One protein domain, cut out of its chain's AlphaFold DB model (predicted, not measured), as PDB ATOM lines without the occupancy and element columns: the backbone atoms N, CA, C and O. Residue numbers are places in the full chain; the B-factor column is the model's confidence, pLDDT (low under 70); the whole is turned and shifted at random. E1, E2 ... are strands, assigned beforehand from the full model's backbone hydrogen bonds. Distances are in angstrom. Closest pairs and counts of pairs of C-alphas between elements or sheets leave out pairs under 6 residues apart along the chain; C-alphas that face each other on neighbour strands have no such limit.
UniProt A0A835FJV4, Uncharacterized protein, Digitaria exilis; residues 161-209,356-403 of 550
ATOM      1  N   LEU A 161      -9.242 -11.516 -37.166       66.19
ATOM      2  CA  LEU A 161      -9.344 -10.061 -37.096       66.19
ATOM      3  C   LEU A 161      -7.968  -9.460 -36.764       66.19
ATOM      4  O   LEU A 161      -7.271 -10.001 -35.898       66.19
ATOM      5  N   PRO A 162      -7.565  -8.356 -37.419       72.88
ATOM      6  CA  PRO A 162      -6.222  -7.813 -37.278       72.88
ATOM      7  C   PRO A 162      -5.919  -7.496 -35.811       72.88
ATOM      8  O   PRO A 162      -6.564  -6.656 -35.182       72.88
ATOM      9  N   ILE A 163      -4.928  -8.195 -35.256       81.25
ATOM     10  CA  ILE A 163      -4.487  -7.988 -33.872       81.25
ATOM     11  C   ILE A 163      -3.516  -6.809 -33.742       81.25
ATOM     12  O   ILE A 163      -3.314  -6.307 -32.642       81.25
ATOM     13  N   THR A 164      -2.941  -6.345 -34.854       84.44
ATOM     14  CA  THR A 164      -2.005  -5.215 -34.938       84.44
ATOM     15  C   THR A 164      -2.384  -4.265 -36.083       84.44
ATOM     16  O   THR A 164      -3.305  -4.548 -36.855       84.44
ATOM     17  N   ARG A 165      -1.703  -3.118 -36.198       82.81
ATOM     18  CA  ARG A 165      -1.973  -2.117 -37.250       82.81
ATOM     19  C   ARG A 165      -1.586  -2.664 -38.642       82.81
ATOM     20  O   ARG A 165      -0.634  -3.439 -38.745       82.81
ATOM     21  N   PRO A 166      -2.256  -2.254 -39.739       83.88
ATOM     22  CA  PRO A 166      -1.901  -2.704 -41.087       83.88
ATOM     23  C   PRO A 166      -0.430  -2.429 -41.439       83.88
ATOM     24  O   PRO A 166       0.056  -1.312 -41.276       83.88
ATOM     25  N   GLY A 167       0.280  -3.447 -41.936       86.12
ATOM     26  CA  GLY A 167       1.704  -3.352 -42.296       86.12
ATOM     27  C   GLY A 167       2.692  -3.486 -41.127       86.12
ATOM     28  O   GLY A 167       3.898  -3.327 -41.336       86.12
ATOM     29  N   CYS A 168       2.212  -3.791 -39.919       90.31
ATOM     30  CA  CYS A 168       3.042  -4.059 -38.746       90.31
ATOM     31  C   CYS A 168       3.263  -5.562 -38.511       90.31
ATOM     32  O   CYS A 168       2.381  -6.357 -38.834       90.31
ATOM     33  N   PRO A 169       4.413  -5.972 -37.935       90.88
ATOM     34  CA  PRO A 169       4.614  -7.344 -37.475       90.88
ATOM     35  C   PRO A 169       3.617  -7.703 -36.367       90.88
ATOM     36  O   PRO A 169       3.445  -6.934 -35.422       90.88
ATOM     37  N   ASP A 170       2.997  -8.876 -36.473       90.12
ATOM     38  CA  ASP A 170       2.034  -9.421 -35.508       90.12
ATOM     39  C   ASP A 170       2.665 -10.433 -34.535       90.12
ATOM     40  O   ASP A 170       1.973 -10.946 -33.655       90.12
ATOM     41  N   LYS A 171       3.961 -10.757 -34.695       90.94
ATOM     42  CA  LYS A 171       4.663 -11.820 -33.956       90.94
ATOM     43  C   LYS A 171       6.145 -11.550 -33.697       90.94
ATOM     44  O   LYS A 171       6.809 -10.834 -34.447       90.94
ATOM     45  N   CYS A 172       6.663 -12.230 -32.675       89.88
ATOM     46  CA  CYS A 172       8.080 -12.472 -32.420       89.88
ATOM     47  C   CYS A 172       8.278 -13.977 -32.182       89.88
ATOM     48  O   CYS A 172       7.869 -14.507 -31.151       89.88
ATOM     49  N   GLY A 173       8.846 -14.688 -33.162       88.12
ATOM     50  CA  GLY A 173       8.862 -16.155 -33.148       88.12
ATOM     51  C   GLY A 173       7.438 -16.722 -33.072       88.12
ATOM     52  O   GLY A 173       6.593 -16.387 -33.902       88.12
ATOM     53  N   ASP A 174       7.173 -17.544 -32.055       89.81
ATOM     54  CA  ASP A 174       5.839 -18.083 -31.760       89.81
ATOM     55  C   ASP A 174       4.956 -17.128 -30.924       89.81
ATOM     56  O   ASP A 174       3.741 -17.328 -30.840       89.81
ATOM     57  N   VAL A 175       5.531 -16.079 -30.317       91.06
ATOM     58  CA  VAL A 175       4.800 -15.119 -29.474       91.06
ATOM     59  C   VAL A 175       4.009 -14.149 -30.346       91.06
ATOM     60  O   VAL A 175       4.538 -13.590 -31.307       91.06
ATOM     61  N   SER A 176       2.742 -13.913 -30.003       91.44
ATOM     62  CA  SER A 176       1.891 -12.934 -30.692       91.44
ATOM     63  C   SER A 176       2.040 -11.543 -30.074       91.44
ATOM     64  O   SER A 176       2.064 -11.400 -28.854       91.44
ATOM     65  N   ILE A 177       2.124 -10.519 -30.921       91.19
ATOM     66  CA  ILE A 177       2.323  -9.112 -30.555       91.19
ATOM     67  C   ILE A 177       1.110  -8.303 -31.049       91.19
ATOM     68  O   ILE A 177       1.122  -7.748 -32.150       91.19
ATOM     69  N   PRO A 178       0.019  -8.282 -30.261       89.38
ATOM     70  CA  PRO A 178      -1.145  -7.446 -30.528       89.38
ATOM     71  C   PRO A 178      -0.885  -5.977 -30.161       89.38
ATOM     72  O   PRO A 178      -0.227  -5.681 -29.162       89.38
ATOM     73  N   PHE A 179      -1.487  -5.044 -30.898       86.19
ATOM     74  CA  PHE A 179      -1.517  -3.628 -30.522       86.19
ATOM     75  C   PHE A 179      -2.226  -3.472 -29.155       86.19
ATOM     76  O   PHE A 179      -3.249  -4.131 -28.942       86.19
ATOM     77  N   PRO A 180      -1.716  -2.663 -28.200       87.31
ATOM     78  CA  PRO A 180      -0.760  -1.551 -28.339       87.31
ATOM     79  C   PRO A 180       0.721  -1.917 -28.526       87.31
ATOM     80  O   PRO A 180       1.519  -1.009 -28.759       87.31
ATOM     81  N   PHE A 181       1.109  -3.190 -28.419       89.81
ATOM     82  CA  PHE A 181       2.505  -3.614 -28.531       89.81
ATOM     83  C   PHE A 181       2.995  -3.680 -29.984       89.81
ATOM     84  O   PHE A 181       2.210  -3.873 -30.913       89.81
ATOM     85  N   GLY A 182       4.310  -3.561 -30.180       90.19
ATOM     86  CA  GLY A 182       4.932  -3.651 -31.502       90.19
ATOM     87  C   GLY A 182       6.462  -3.609 -31.462       90.19
ATOM     88  O   GLY A 182       7.053  -3.040 -30.551       90.19
ATOM     89  N   THR A 183       7.103  -4.188 -32.478       90.44
ATOM     90  CA  THR A 183       8.574  -4.337 -32.594       90.44
ATOM     91  C   THR A 183       9.237  -3.319 -33.529       90.44
ATOM     92  O   THR A 183      10.415  -3.431 -33.862       90.44
ATOM     93  N   LYS A 184       8.463  -2.353 -34.033       90.25
ATOM     94  CA  LYS A 184       8.872  -1.403 -35.073       90.25
ATOM     95  C   LYS A 184       8.259  -0.036 -34.795       90.25
ATOM     96  O   LYS A 184       7.081   0.051 -34.454       90.25
ATOM     97  N   HIS A 185       9.028   1.025 -35.018       89.25
ATOM     98  CA  HIS A 185       8.548   2.401 -34.901       89.25
ATOM     99  C   HIS A 185       7.240   2.627 -35.691       89.25
ATOM    100  O   HIS A 185       7.119   2.208 -36.847       89.25
ATOM    101  N   GLY A 186       6.250   3.258 -35.050       87.25
ATOM    102  CA  GLY A 186       4.891   3.471 -35.578       87.25
ATOM    103  C   GLY A 186       3.914   2.293 -35.402       87.25
ATOM    104  O   GLY A 186       2.703   2.479 -35.558       87.25
ATOM    105  N   CYS A 187       4.411   1.104 -35.042       90.00
ATOM    106  CA  CYS A 187       3.601  -0.099 -34.807       90.00
ATOM    107  C   CYS A 187       3.229  -0.337 -33.339       90.00
ATOM    108  O   CYS A 187       2.371  -1.172 -33.078       90.00
ATOM    109  N   PHE A 188       3.833   0.396 -32.403       88.44
ATOM    110  CA  PHE A 188       3.494   0.388 -30.978       88.44
ATOM    111  C   PHE A 188       2.889   1.727 -30.533       88.44
ATOM    112  O   PHE A 188       3.110   2.759 -31.175       88.44
ATOM    113  N   ARG A 189       2.155   1.725 -29.413       85.00
ATOM    114  CA  ARG A 189       1.910   2.939 -28.613       85.00
ATOM    115  C   ARG A 189       3.160   3.242 -27.781       85.00
ATOM    116  O   ARG A 189       3.879   2.327 -27.388       85.00
ATOM    117  N   GLU A 190       3.421   4.513 -27.494       82.38
ATOM    118  CA  GLU A 190       4.485   4.917 -26.569       82.38
ATOM    119  C   GLU A 190       4.388   4.156 -25.230       82.38
ATOM    120  O   GLU A 190       3.294   3.943 -24.701       82.38
ATOM    121  N   GLY A 191       5.528   3.670 -24.731       80.81
ATOM    122  CA  GLY A 191       5.595   2.770 -23.574       80.81
ATOM    123  C   GLY A 191       5.226   1.301 -23.844       80.81
ATOM    124  O   GLY A 191       5.278   0.508 -22.910       80.81
ATOM    125  N   PHE A 192       4.884   0.914 -25.080       86.56
ATOM    126  CA  PHE A 192       4.551  -0.466 -25.483       86.56
ATOM    127  C   PHE A 192       5.475  -1.032 -26.586       86.56
ATOM    128  O   PHE A 192       5.127  -2.000 -27.264       86.56
ATOM    129  N   GLU A 193       6.663  -0.452 -26.783       88.31
ATOM    130  CA  GLU A 193       7.691  -1.060 -27.639       88.31
ATOM    131  C   GLU A 193       8.107  -2.438 -27.095       88.31
ATOM    132  O   GLU A 193       8.240  -2.629 -25.887       88.31
ATOM    133  N   VAL A 194       8.312  -3.405 -27.989       88.56
ATOM    134  CA  VAL A 194       8.776  -4.758 -27.658       88.56
ATOM    135  C   VAL A 194      10.068  -5.038 -28.410       88.56
ATOM    136  O   VAL A 194      10.074  -5.112 -29.640       88.56
ATOM    137  N   ILE A 195      11.155  -5.274 -27.679       87.19
ATOM    138  CA  ILE A 195      12.346  -5.902 -28.254       87.19
ATOM    139  C   ILE A 195      12.029  -7.388 -28.453       87.19
ATOM    140  O   ILE A 195      11.608  -8.072 -27.523       87.19
ATOM    141  N   CYS A 196      12.193  -7.884 -29.679       85.69
ATOM    142  CA  CYS A 196      11.984  -9.294 -29.994       85.69
ATOM    143  C   CYS A 196      13.215 -10.111 -29.582       85.69
ATOM    144  O   CYS A 196      14.157 -10.264 -30.363       85.69
ATOM    145  N   ASP A 197      13.212 -10.600 -28.342       83.56
ATOM    146  CA  ASP A 197      14.263 -11.431 -27.761       83.56
ATOM    147  C   ASP A 197      13.700 -12.675 -27.041       83.56
ATOM    148  O   ASP A 197      12.500 -12.945 -27.038       83.56
ATOM    149  N   ASP A 198      14.588 -13.451 -26.419       80.56
ATOM    150  CA  ASP A 198      14.246 -14.654 -25.652       80.56
ATOM    151  C   ASP A 198      13.689 -14.364 -24.231       80.56
ATOM    152  O   ASP A 198      13.492 -15.303 -23.446       80.56
ATOM    153  N   SER A 199      13.434 -13.104 -23.855       83.69
ATOM    154  CA  SER A 199      12.882 -12.750 -22.536       83.69
ATOM    155  C   SER A 199      11.350 -12.799 -22.491       83.69
ATOM    156  O   SER A 199      10.786 -13.151 -21.453       83.69
ATOM    157  N   LEU A 200      10.672 -12.497 -23.603       89.31
ATOM    158  CA  LEU A 200       9.210 -12.490 -23.699       89.31
ATOM    159  C   LEU A 200       8.638 -13.917 -23.804       89.31
ATOM    160  O   LEU A 200       9.232 -14.797 -24.424       89.31
ATOM    161  N   ILE A 201       7.464 -14.143 -23.204       92.62
ATOM    162  CA  ILE A 201       6.769 -15.443 -23.213       92.62
ATOM    163  C   ILE A 201       5.386 -15.335 -23.869       92.62
ATOM    164  O   ILE A 201       5.050 -16.163 -24.711       92.62
ATOM    165  N   ASP A 202       4.567 -14.359 -23.463       92.94
ATOM    166  CA  ASP A 202       3.165 -14.231 -23.893       92.94
ATOM    167  C   ASP A 202       2.612 -12.818 -23.613       92.94
ATOM    168  O   ASP A 202       3.049 -12.159 -22.665       92.94
ATOM    169  N   ILE A 203       1.628 -12.368 -24.402       91.19
ATOM    170  CA  ILE A 203       0.924 -11.085 -24.239       91.19
ATOM    171  C   ILE A 203      -0.588 -11.307 -24.395       91.19
ATOM    172  O   ILE A 203      -1.103 -11.460 -25.503       91.19
ATOM    173  N   SER A 204      -1.327 -11.226 -23.286       89.19
ATOM    174  CA  SER A 204      -2.790 -11.301 -23.265       89.19
ATOM    175  C   SER A 204      -3.404  -9.919 -23.026       89.19
ATOM    176  O   SER A 204      -3.705  -9.525 -21.894       89.19
ATOM    177  N   VAL A 205      -3.624  -9.178 -24.120       84.38
ATOM    178  CA  VAL A 205      -4.317  -7.871 -24.113       84.38
ATOM    179  C   VAL A 205      -5.669  -7.962 -23.420       84.38
ATOM    180  O   VAL A 205      -5.945  -7.170 -22.524       84.38
ATOM    181  N   GLY A 206      -6.461  -8.984 -23.748       76.81
ATOM    182  CA  GLY A 206      -7.797  -9.147 -23.190       76.81
ATOM    183  C   GLY A 206      -7.865  -9.565 -21.714       76.81
ATOM    184  O   GLY A 206      -8.956  -9.529 -21.149       76.81
ATOM    185  N   GLU A 207      -6.737  -9.921 -21.088       82.19
ATOM    186  CA  GLU A 207      -6.600 -10.033 -19.624       82.19
ATOM    187  C   GLU A 207      -5.890  -8.824 -18.988       82.19
ATOM    188  O   GLU A 207      -5.849  -8.729 -17.761       82.19
ATOM    189  N   GLY A 208      -5.309  -7.927 -19.792       84.88
ATOM    190  CA  GLY A 208      -4.430  -6.851 -19.331       84.88
ATOM    191  C   GLY A 208      -3.113  -7.357 -18.734       84.88
ATOM    192  O   GLY A 208      -2.611  -6.743 -17.798       84.88
ATOM    193  N   THR A 209      -2.576  -8.493 -19.205       90.06
ATOM    194  CA  THR A 209      -1.352  -9.092 -18.632       90.06
ATOM    195  C   THR A 209      -0.392  -9.644 -19.676       90.06
ATOM    196  O   THR A 209      -0.807 -10.097 -20.742       90.06
ATOM    197  N   ILE A 356      -3.453   1.337 -19.612       79.19
ATOM    198  CA  ILE A 356      -3.164   2.551 -20.376       79.19
ATOM    199  C   ILE A 356      -3.761   3.720 -19.600       79.19
ATOM    200  O   ILE A 356      -4.971   3.782 -19.394       79.19
ATOM    201  N   ARG A 357      -2.907   4.596 -19.074       71.44
ATOM    202  CA  ARG A 357      -3.291   5.611 -18.080       71.44
ATOM    203  C   ARG A 357      -3.409   6.995 -18.717       71.44
ATOM    204  O   ARG A 357      -2.930   7.208 -19.827       71.44
ATOM    205  N   ASN A 358      -4.049   7.924 -18.006       68.56
ATOM    206  CA  ASN A 358      -4.325   9.301 -18.445       68.56
ATOM    207  C   ASN A 358      -5.272   9.412 -19.658       68.56
ATOM    208  O   ASN A 358      -5.330  10.449 -20.313       68.56
ATOM    209  N   VAL A 359      -6.057   8.366 -19.918       71.44
ATOM    210  CA  VAL A 359      -7.070   8.287 -20.981       71.44
ATOM    211  C   VAL A 359      -8.334   7.611 -20.443       71.44
ATOM    212  O   VAL A 359      -8.274   6.862 -19.470       71.44
ATOM    213  N   SER A 360      -9.478   7.877 -21.071       75.88
ATOM    214  CA  SER A 360     -10.751   7.184 -20.817       75.88
ATOM    215  C   SER A 360     -11.373   6.693 -22.113       75.88
ATOM    216  O   SER A 360     -11.070   7.215 -23.189       75.88
ATOM    217  N   CYS A 361     -12.261   5.712 -22.009       81.06
ATOM    218  CA  CYS A 361     -12.950   5.162 -23.166       81.06
ATOM    219  C   CYS A 361     -13.805   6.212 -23.901       81.06
ATOM    220  O   CYS A 361     -14.415   7.075 -23.259       81.06
ATOM    221  N   PRO A 362     -13.884   6.148 -25.247       80.00
ATOM    222  CA  PRO A 362     -14.840   6.951 -25.998       80.00
ATOM    223  C   PRO A 362     -16.267   6.542 -25.608       80.00
ATOM    224  O   PRO A 362     -16.553   5.360 -25.415       80.00
ATOM    225  N   ALA A 363     -17.168   7.517 -25.486       75.19
ATOM    226  CA  ALA A 363     -18.567   7.241 -25.163       75.19
ATOM    227  C   ALA A 363     -19.297   6.578 -26.347       75.19
ATOM    228  O   ALA A 363     -19.003   6.875 -27.507       75.19
ATOM    229  N   ASP A 364     -20.266   5.709 -26.037       71.50
ATOM    230  CA  ASP A 364     -20.995   4.871 -27.000       71.50
ATOM    231  C   ASP A 364     -21.432   5.635 -28.267       71.50
ATOM    232  O   ASP A 364     -22.271   6.538 -28.217       71.50
ATOM    233  N   GLY A 365     -20.898   5.229 -29.423       67.25
ATOM    234  CA  GLY A 365     -21.275   5.766 -30.736       67.25
ATOM    235  C   GLY A 365     -20.503   7.004 -31.209       67.25
ATOM    236  O   GLY A 365     -20.816   7.512 -32.284       67.25
ATOM    237  N   LEU A 366     -19.503   7.480 -30.460       73.12
ATOM    238  CA  LEU A 366     -18.491   8.407 -30.984       73.12
ATOM    239  C   LEU A 366     -17.386   7.650 -31.736       73.12
ATOM    240  O   LEU A 366     -17.081   6.498 -31.422       73.12
ATOM    241  N   GLU A 367     -16.762   8.314 -32.708       72.38
ATOM    242  CA  GLU A 367     -15.541   7.808 -33.341       72.38
ATOM    243  C   GLU A 367     -14.393   7.787 -32.308       72.38
ATOM    244  O   GLU A 367     -14.262   8.740 -31.529       72.38
ATOM    245  N   PRO A 368     -13.572   6.721 -32.246       71.44
ATOM    246  CA  PRO A 368     -12.421   6.690 -31.348       71.44
ATOM    247  C   PRO A 368     -11.375   7.753 -31.737       71.44
ATOM    248  O   PRO A 368     -11.201   8.009 -32.928       71.44
ATOM    249  N   PRO A 369     -10.649   8.350 -30.772       71.44
ATOM    250  CA  PRO A 369      -9.573   9.298 -31.070       71.44
ATOM    251  C   PRO A 369      -8.405   8.632 -31.817       71.44
ATOM    252  O   PRO A 369      -8.215   7.420 -31.726       71.44
ATOM    253  N   ASP A 370      -7.568   9.428 -32.490       66.75
ATOM    254  CA  ASP A 370      -6.406   8.939 -33.256       66.75
ATOM    255  C   ASP A 370      -5.383   8.145 -32.413       66.75
ATOM    256  O   ASP A 370      -4.629   7.332 -32.954       66.75
ATOM    257  N   ASP A 371      -5.354   8.356 -31.090       69.44
ATOM    258  CA  ASP A 371      -4.506   7.616 -30.148       69.44
ATOM    259  C   ASP A 371      -5.174   6.353 -29.568       69.44
ATOM    260  O   ASP A 371      -4.526   5.628 -28.804       69.44
ATOM    261  N   TYR A 372      -6.444   6.076 -29.896       76.75
ATOM    262  CA  TYR A 372      -7.230   4.995 -29.297       76.75
ATOM    263  C   TYR A 372      -6.464   3.672 -29.319       76.75
ATOM    264  O   TYR A 372      -5.963   3.235 -30.350       76.75
ATOM    265  N   ALA A 373      -6.354   3.036 -28.153       74.38
ATOM    266  CA  ALA A 373      -5.401   1.950 -27.969       74.38
ATOM    267  C   ALA A 373      -5.985   0.546 -28.184       74.38
ATOM    268  O   ALA A 373      -5.255  -0.372 -28.554       74.38
ATOM    269  N   CYS A 374      -7.293   0.358 -27.989       79.31
ATOM    270  CA  CYS A 374      -7.939  -0.949 -28.119       79.31
ATOM    271  C   CYS A 374      -8.336  -1.237 -29.585       79.31
ATOM    272  O   CYS A 374      -9.495  -1.520 -29.879       79.31
ATOM    273  N   VAL A 375      -7.372  -1.118 -30.510       74.94
ATOM    274  CA  VAL A 375      -7.560  -1.274 -31.973       74.94
ATOM    275  C   VAL A 375      -7.536  -2.737 -32.418       74.94
ATOM    276  O   VAL A 375      -8.042  -3.058 -33.490       74.94
ATOM    277  N   SER A 376      -6.953  -3.638 -31.619       70.31
ATOM    278  CA  SER A 376      -6.925  -5.064 -31.954       70.31
ATOM    279  C   SER A 376      -8.354  -5.615 -32.053       70.31
ATOM    280  O   SER A 376      -9.213  -5.278 -31.234       70.31
ATOM    281  N   GLY A 377      -8.614  -6.515 -33.004       66.06
ATOM    282  CA  GLY A 377      -9.954  -7.092 -33.201       66.06
ATOM    283  C   GLY A 377     -10.550  -7.841 -31.997       66.06
ATOM    284  O   GLY A 377     -11.733  -8.161 -32.003       66.06
ATOM    285  N   ASN A 378      -9.743  -8.098 -30.963       65.69
ATOM    286  CA  ASN A 378     -10.118  -8.790 -29.731       65.69
ATOM    287  C   ASN A 378     -10.137  -7.880 -28.485       65.69
ATOM    288  O   ASN A 378     -10.324  -8.384 -27.379       65.69
ATOM    289  N   SER A 379      -9.949  -6.562 -28.631       72.00
ATOM    290  CA  SER A 379      -9.891  -5.620 -27.505       72.00
ATOM    291  C   SER A 379     -11.087  -4.673 -27.429       72.00
ATOM    292  O   SER A 379     -11.371  -3.933 -28.365       72.00
ATOM    293  N   THR A 380     -11.716  -4.615 -26.257       76.19
ATOM    294  CA  THR A 380     -12.749  -3.640 -25.881       76.19
ATOM    295  C   THR A 380     -12.253  -2.743 -24.754       76.19
ATOM    296  O   THR A 380     -11.644  -3.215 -23.797       76.19
ATOM    297  N   CYS A 381     -12.501  -1.441 -24.867       80.06
ATOM    298  CA  CYS A 381     -12.103  -0.469 -23.857       80.06
ATOM    299  C   CYS A 381     -12.983  -0.569 -22.601       80.06
ATOM    300  O   CYS A 381     -14.209  -0.578 -22.713       80.06
ATOM    301  N   VAL A 382     -12.369  -0.592 -21.413       78.38
ATOM    302  CA  VAL A 382     -13.063  -0.461 -20.120       78.38
ATOM    303  C   VAL A 382     -12.296   0.487 -19.193       78.38
ATOM    304  O   VAL A 382     -11.102   0.292 -18.959       78.38
ATOM    305  N   ASP A 383     -12.996   1.468 -18.613       73.75
ATOM    306  CA  ASP A 383     -12.443   2.367 -17.594       73.75
ATOM    307  C   ASP A 383     -12.340   1.677 -16.217       73.75
ATOM    308  O   ASP A 383     -13.340   1.266 -15.617       73.75
ATOM    309  N   ILE A 384     -11.129   1.608 -15.666       65.31
ATOM    310  CA  ILE A 384     -10.823   1.101 -14.325       65.31
ATOM    311  C   ILE A 384     -10.819   2.267 -13.327       65.31
ATOM    312  O   ILE A 384      -9.788   2.878 -13.034       65.31
ATOM    313  N   TRP A 385     -11.988   2.547 -12.755       54.88
ATOM    314  CA  TRP A 385     -12.149   3.521 -11.675       54.88
ATOM    315  C   TRP A 385     -11.783   2.910 -10.312       54.88
ATOM    316  O   TRP A 385     -12.432   1.965  -9.855       54.88
ATOM    317  N   LYS A 386     -10.797   3.480  -9.606       46.50
ATOM    318  CA  LYS A 386     -10.617   3.212  -8.166       46.50
ATOM    319  C   LYS A 386     -11.718   3.932  -7.362       46.50
ATOM    320  O   LYS A 386     -12.004   5.094  -7.651       46.50
ATOM    321  N   PRO A 387     -12.320   3.306  -6.331       37.91
ATOM    322  CA  PRO A 387     -13.233   3.999  -5.418       37.91
ATOM    323  C   PRO A 387     -12.551   5.173  -4.695       37.91
ATOM    324  O   PRO A 387     -11.419   5.042  -4.233       37.91
ATOM    325  N   LYS A 388     -13.252   6.308  -4.552       35.62
ATOM    326  CA  LYS A 388     -12.746   7.539  -3.908       35.62
ATOM    327  C   LYS A 388     -12.726   7.473  -2.367       35.62
ATOM    328  O   LYS A 388     -13.303   8.335  -1.707       35.62
ATOM    329  N   ASP A 389     -12.072   6.459  -1.804       41.03
ATOM    330  CA  ASP A 389     -11.952   6.252  -0.348       41.03
ATOM    331  C   ASP A 389     -10.532   6.518   0.217       41.03
ATOM    332  O   ASP A 389     -10.274   6.229   1.382       41.03
ATOM    333  N   GLU A 390      -9.631   7.153  -0.548       42.41
ATOM    334  CA  GLU A 390      -8.411   7.788  -0.010       42.41
ATOM    335  C   GLU A 390      -8.063   9.086  -0.778       42.41
ATOM    336  O   GLU A 390      -8.520   9.307  -1.901       42.41
ATOM    337  N   TYR A 391      -7.303   9.998  -0.158       42.94
ATOM    338  CA  TYR A 391      -7.102  11.379  -0.628       42.94
ATOM    339  C   TYR A 391      -6.024  11.500  -1.724       42.94
ATOM    340  O   TYR A 391      -4.922  11.993  -1.482       42.94
ATOM    341  N   ARG A 392      -6.362  11.080  -2.947       38.25
ATOM    342  CA  ARG A 392      -5.787  11.588  -4.209       38.25
ATOM    343  C   ARG A 392      -6.763  11.299  -5.348       38.25
ATOM    344  O   ARG A 392      -7.208  10.166  -5.499       38.25
ATOM    345  N   ASP A 393      -7.074  12.311  -6.154       36.78
ATOM    346  CA  ASP A 393      -7.692  12.085  -7.460       36.78
ATOM    347  C   ASP A 393      -6.648  11.414  -8.366       36.78
ATOM    348  O   ASP A 393      -5.625  12.004  -8.704       36.78
ATOM    349  N   ASP A 394      -6.893  10.144  -8.680       41.47
ATOM    350  CA  ASP A 394      -6.056   9.290  -9.522       41.47
ATOM    351  C   ASP A 394      -6.717   9.232 -10.914       41.47
ATOM    352  O   ASP A 394      -7.919   8.947 -10.981       41.47
ATOM    353  N   PRO A 395      -6.013   9.572 -12.010       45.62
ATOM    354  CA  PRO A 395      -6.635   9.790 -13.316       45.62
ATOM    355  C   PRO A 395      -7.152   8.497 -13.957       45.62
ATOM    356  O   PRO A 395      -6.791   7.387 -13.563       45.62
ATOM    357  N   ASN A 396      -7.999   8.668 -14.974       45.25
ATOM    358  CA  ASN A 396      -8.646   7.588 -15.715       45.25
ATOM    359  C   ASN A 396      -7.615   6.558 -16.229       45.25
ATOM    360  O   ASN A 396      -6.541   6.909 -16.731       45.25
ATOM    361  N   ARG A 397      -7.954   5.273 -16.083       51.19
ATOM    362  CA  ARG A 397      -7.146   4.117 -16.494       51.19
ATOM    363  C   ARG A 397      -7.994   3.252 -17.421       51.19
ATOM    364  O   ARG A 397      -9.077   2.847 -17.019       51.19
ATOM    365  N   ILE A 398      -7.496   2.915 -18.603       52.34
ATOM    366  CA  ILE A 398      -8.116   1.963 -19.530       52.34
ATOM    367  C   ILE A 398      -7.435   0.599 -19.397       52.34
ATOM    368  O   ILE A 398      -6.205   0.513 -19.333       52.34
ATOM    369  N   ALA A 399      -8.222  -0.473 -19.471       58.34
ATOM    370  CA  ALA A 399      -7.734  -1.765 -19.950       58.34
ATOM    371  C   ALA A 399      -8.553  -2.249 -21.158       58.34
ATOM    372  O   ALA A 399      -9.737  -1.943 -21.299       58.34
ATOM    373  N   CYS A 400      -7.884  -2.994 -22.034       55.75
ATOM    374  CA  CYS A 400      -8.387  -3.436 -23.332       55.75
ATOM    375  C   CYS A 400      -8.859  -4.904 -23.277       55.75
ATOM    376  O   CYS A 400      -8.238  -5.780 -23.870       55.75
ATOM    377  N   PHE A 401      -9.938  -5.189 -22.543       53.22
ATOM    378  CA  PHE A 401     -10.417  -6.554 -22.268       53.22
ATOM    379  C   PHE A 401     -10.964  -7.300 -23.497       53.22
ATOM    380  O   PHE A 401     -11.452  -6.687 -24.446       53.22
ATOM    381  N   PHE A 402     -10.988  -8.638 -23.432       37.22
ATOM    382  CA  PHE A 402     -11.776  -9.453 -24.366       37.22
ATOM    383  C   PHE A 402     -13.281  -9.146 -24.213       37.22
ATOM    384  O   PHE A 402     -13.772  -9.108 -23.077       37.22
ATOM    385  N   PRO A 403     -14.055  -9.018 -25.310       34.59
ATOM    386  CA  PRO A 403     -15.511  -8.983 -25.238       34.59
ATOM    387  C   PRO A 403     -16.047 -10.328 -24.727       34.59
ATOM    388  O   PRO A 403     -16.165 -11.307 -25.463       34.59
TER     389      PRO A 403
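What this domain is: This is residues 161 to 209 and 356 to 403 of the 550 residues of an uncharacterized protein of Digitaria exilis (UniProt A0A835FJV4). This domain has little regular structure: two lobes made mainly of loops, residues 161 to 209 with one short strand, E1, and residues 356 to 403 with the antiparallel hairpin E2 and E3. Residues 387 to 393, in the hairpin's loop, and residues 363 to 368 stick out. You have 97 printed residues, no named helix and three strands in the order E1, E2, E3; the class is all strand, with only 14 residues in named elements. It is only just compact, close to loose, with a radius of gyration of the C-alphas of 14.6 A, spanning 44 by 32 by 24 A.

Where its parts are: From Leu 161, pass 39 residues with no named element to C-alpha 200 at (9.210, -12.490, -23.699), where E1 begins; it runs to residue 204, 12.1 A. E2 is residues 380 to 383, 10.2 A. E3, residues 397 to 401, 12.6 A, ends at (-10.417, -6.554, -22.268).

How they stand to each other: E2 and E3 are antiparallel at 150 degrees; look for N 380 and O 401, 2.8 A apart, within hydrogen-bond range. E1 pairs with no named strand and is apart from both.

The domain as a whole: Residues 210 to 355 are cut out, with C-alphas 209 and 356 11.9 A apart. The link from E2 to E3 is long. Confidence is low at, among others, residues 384 to 403.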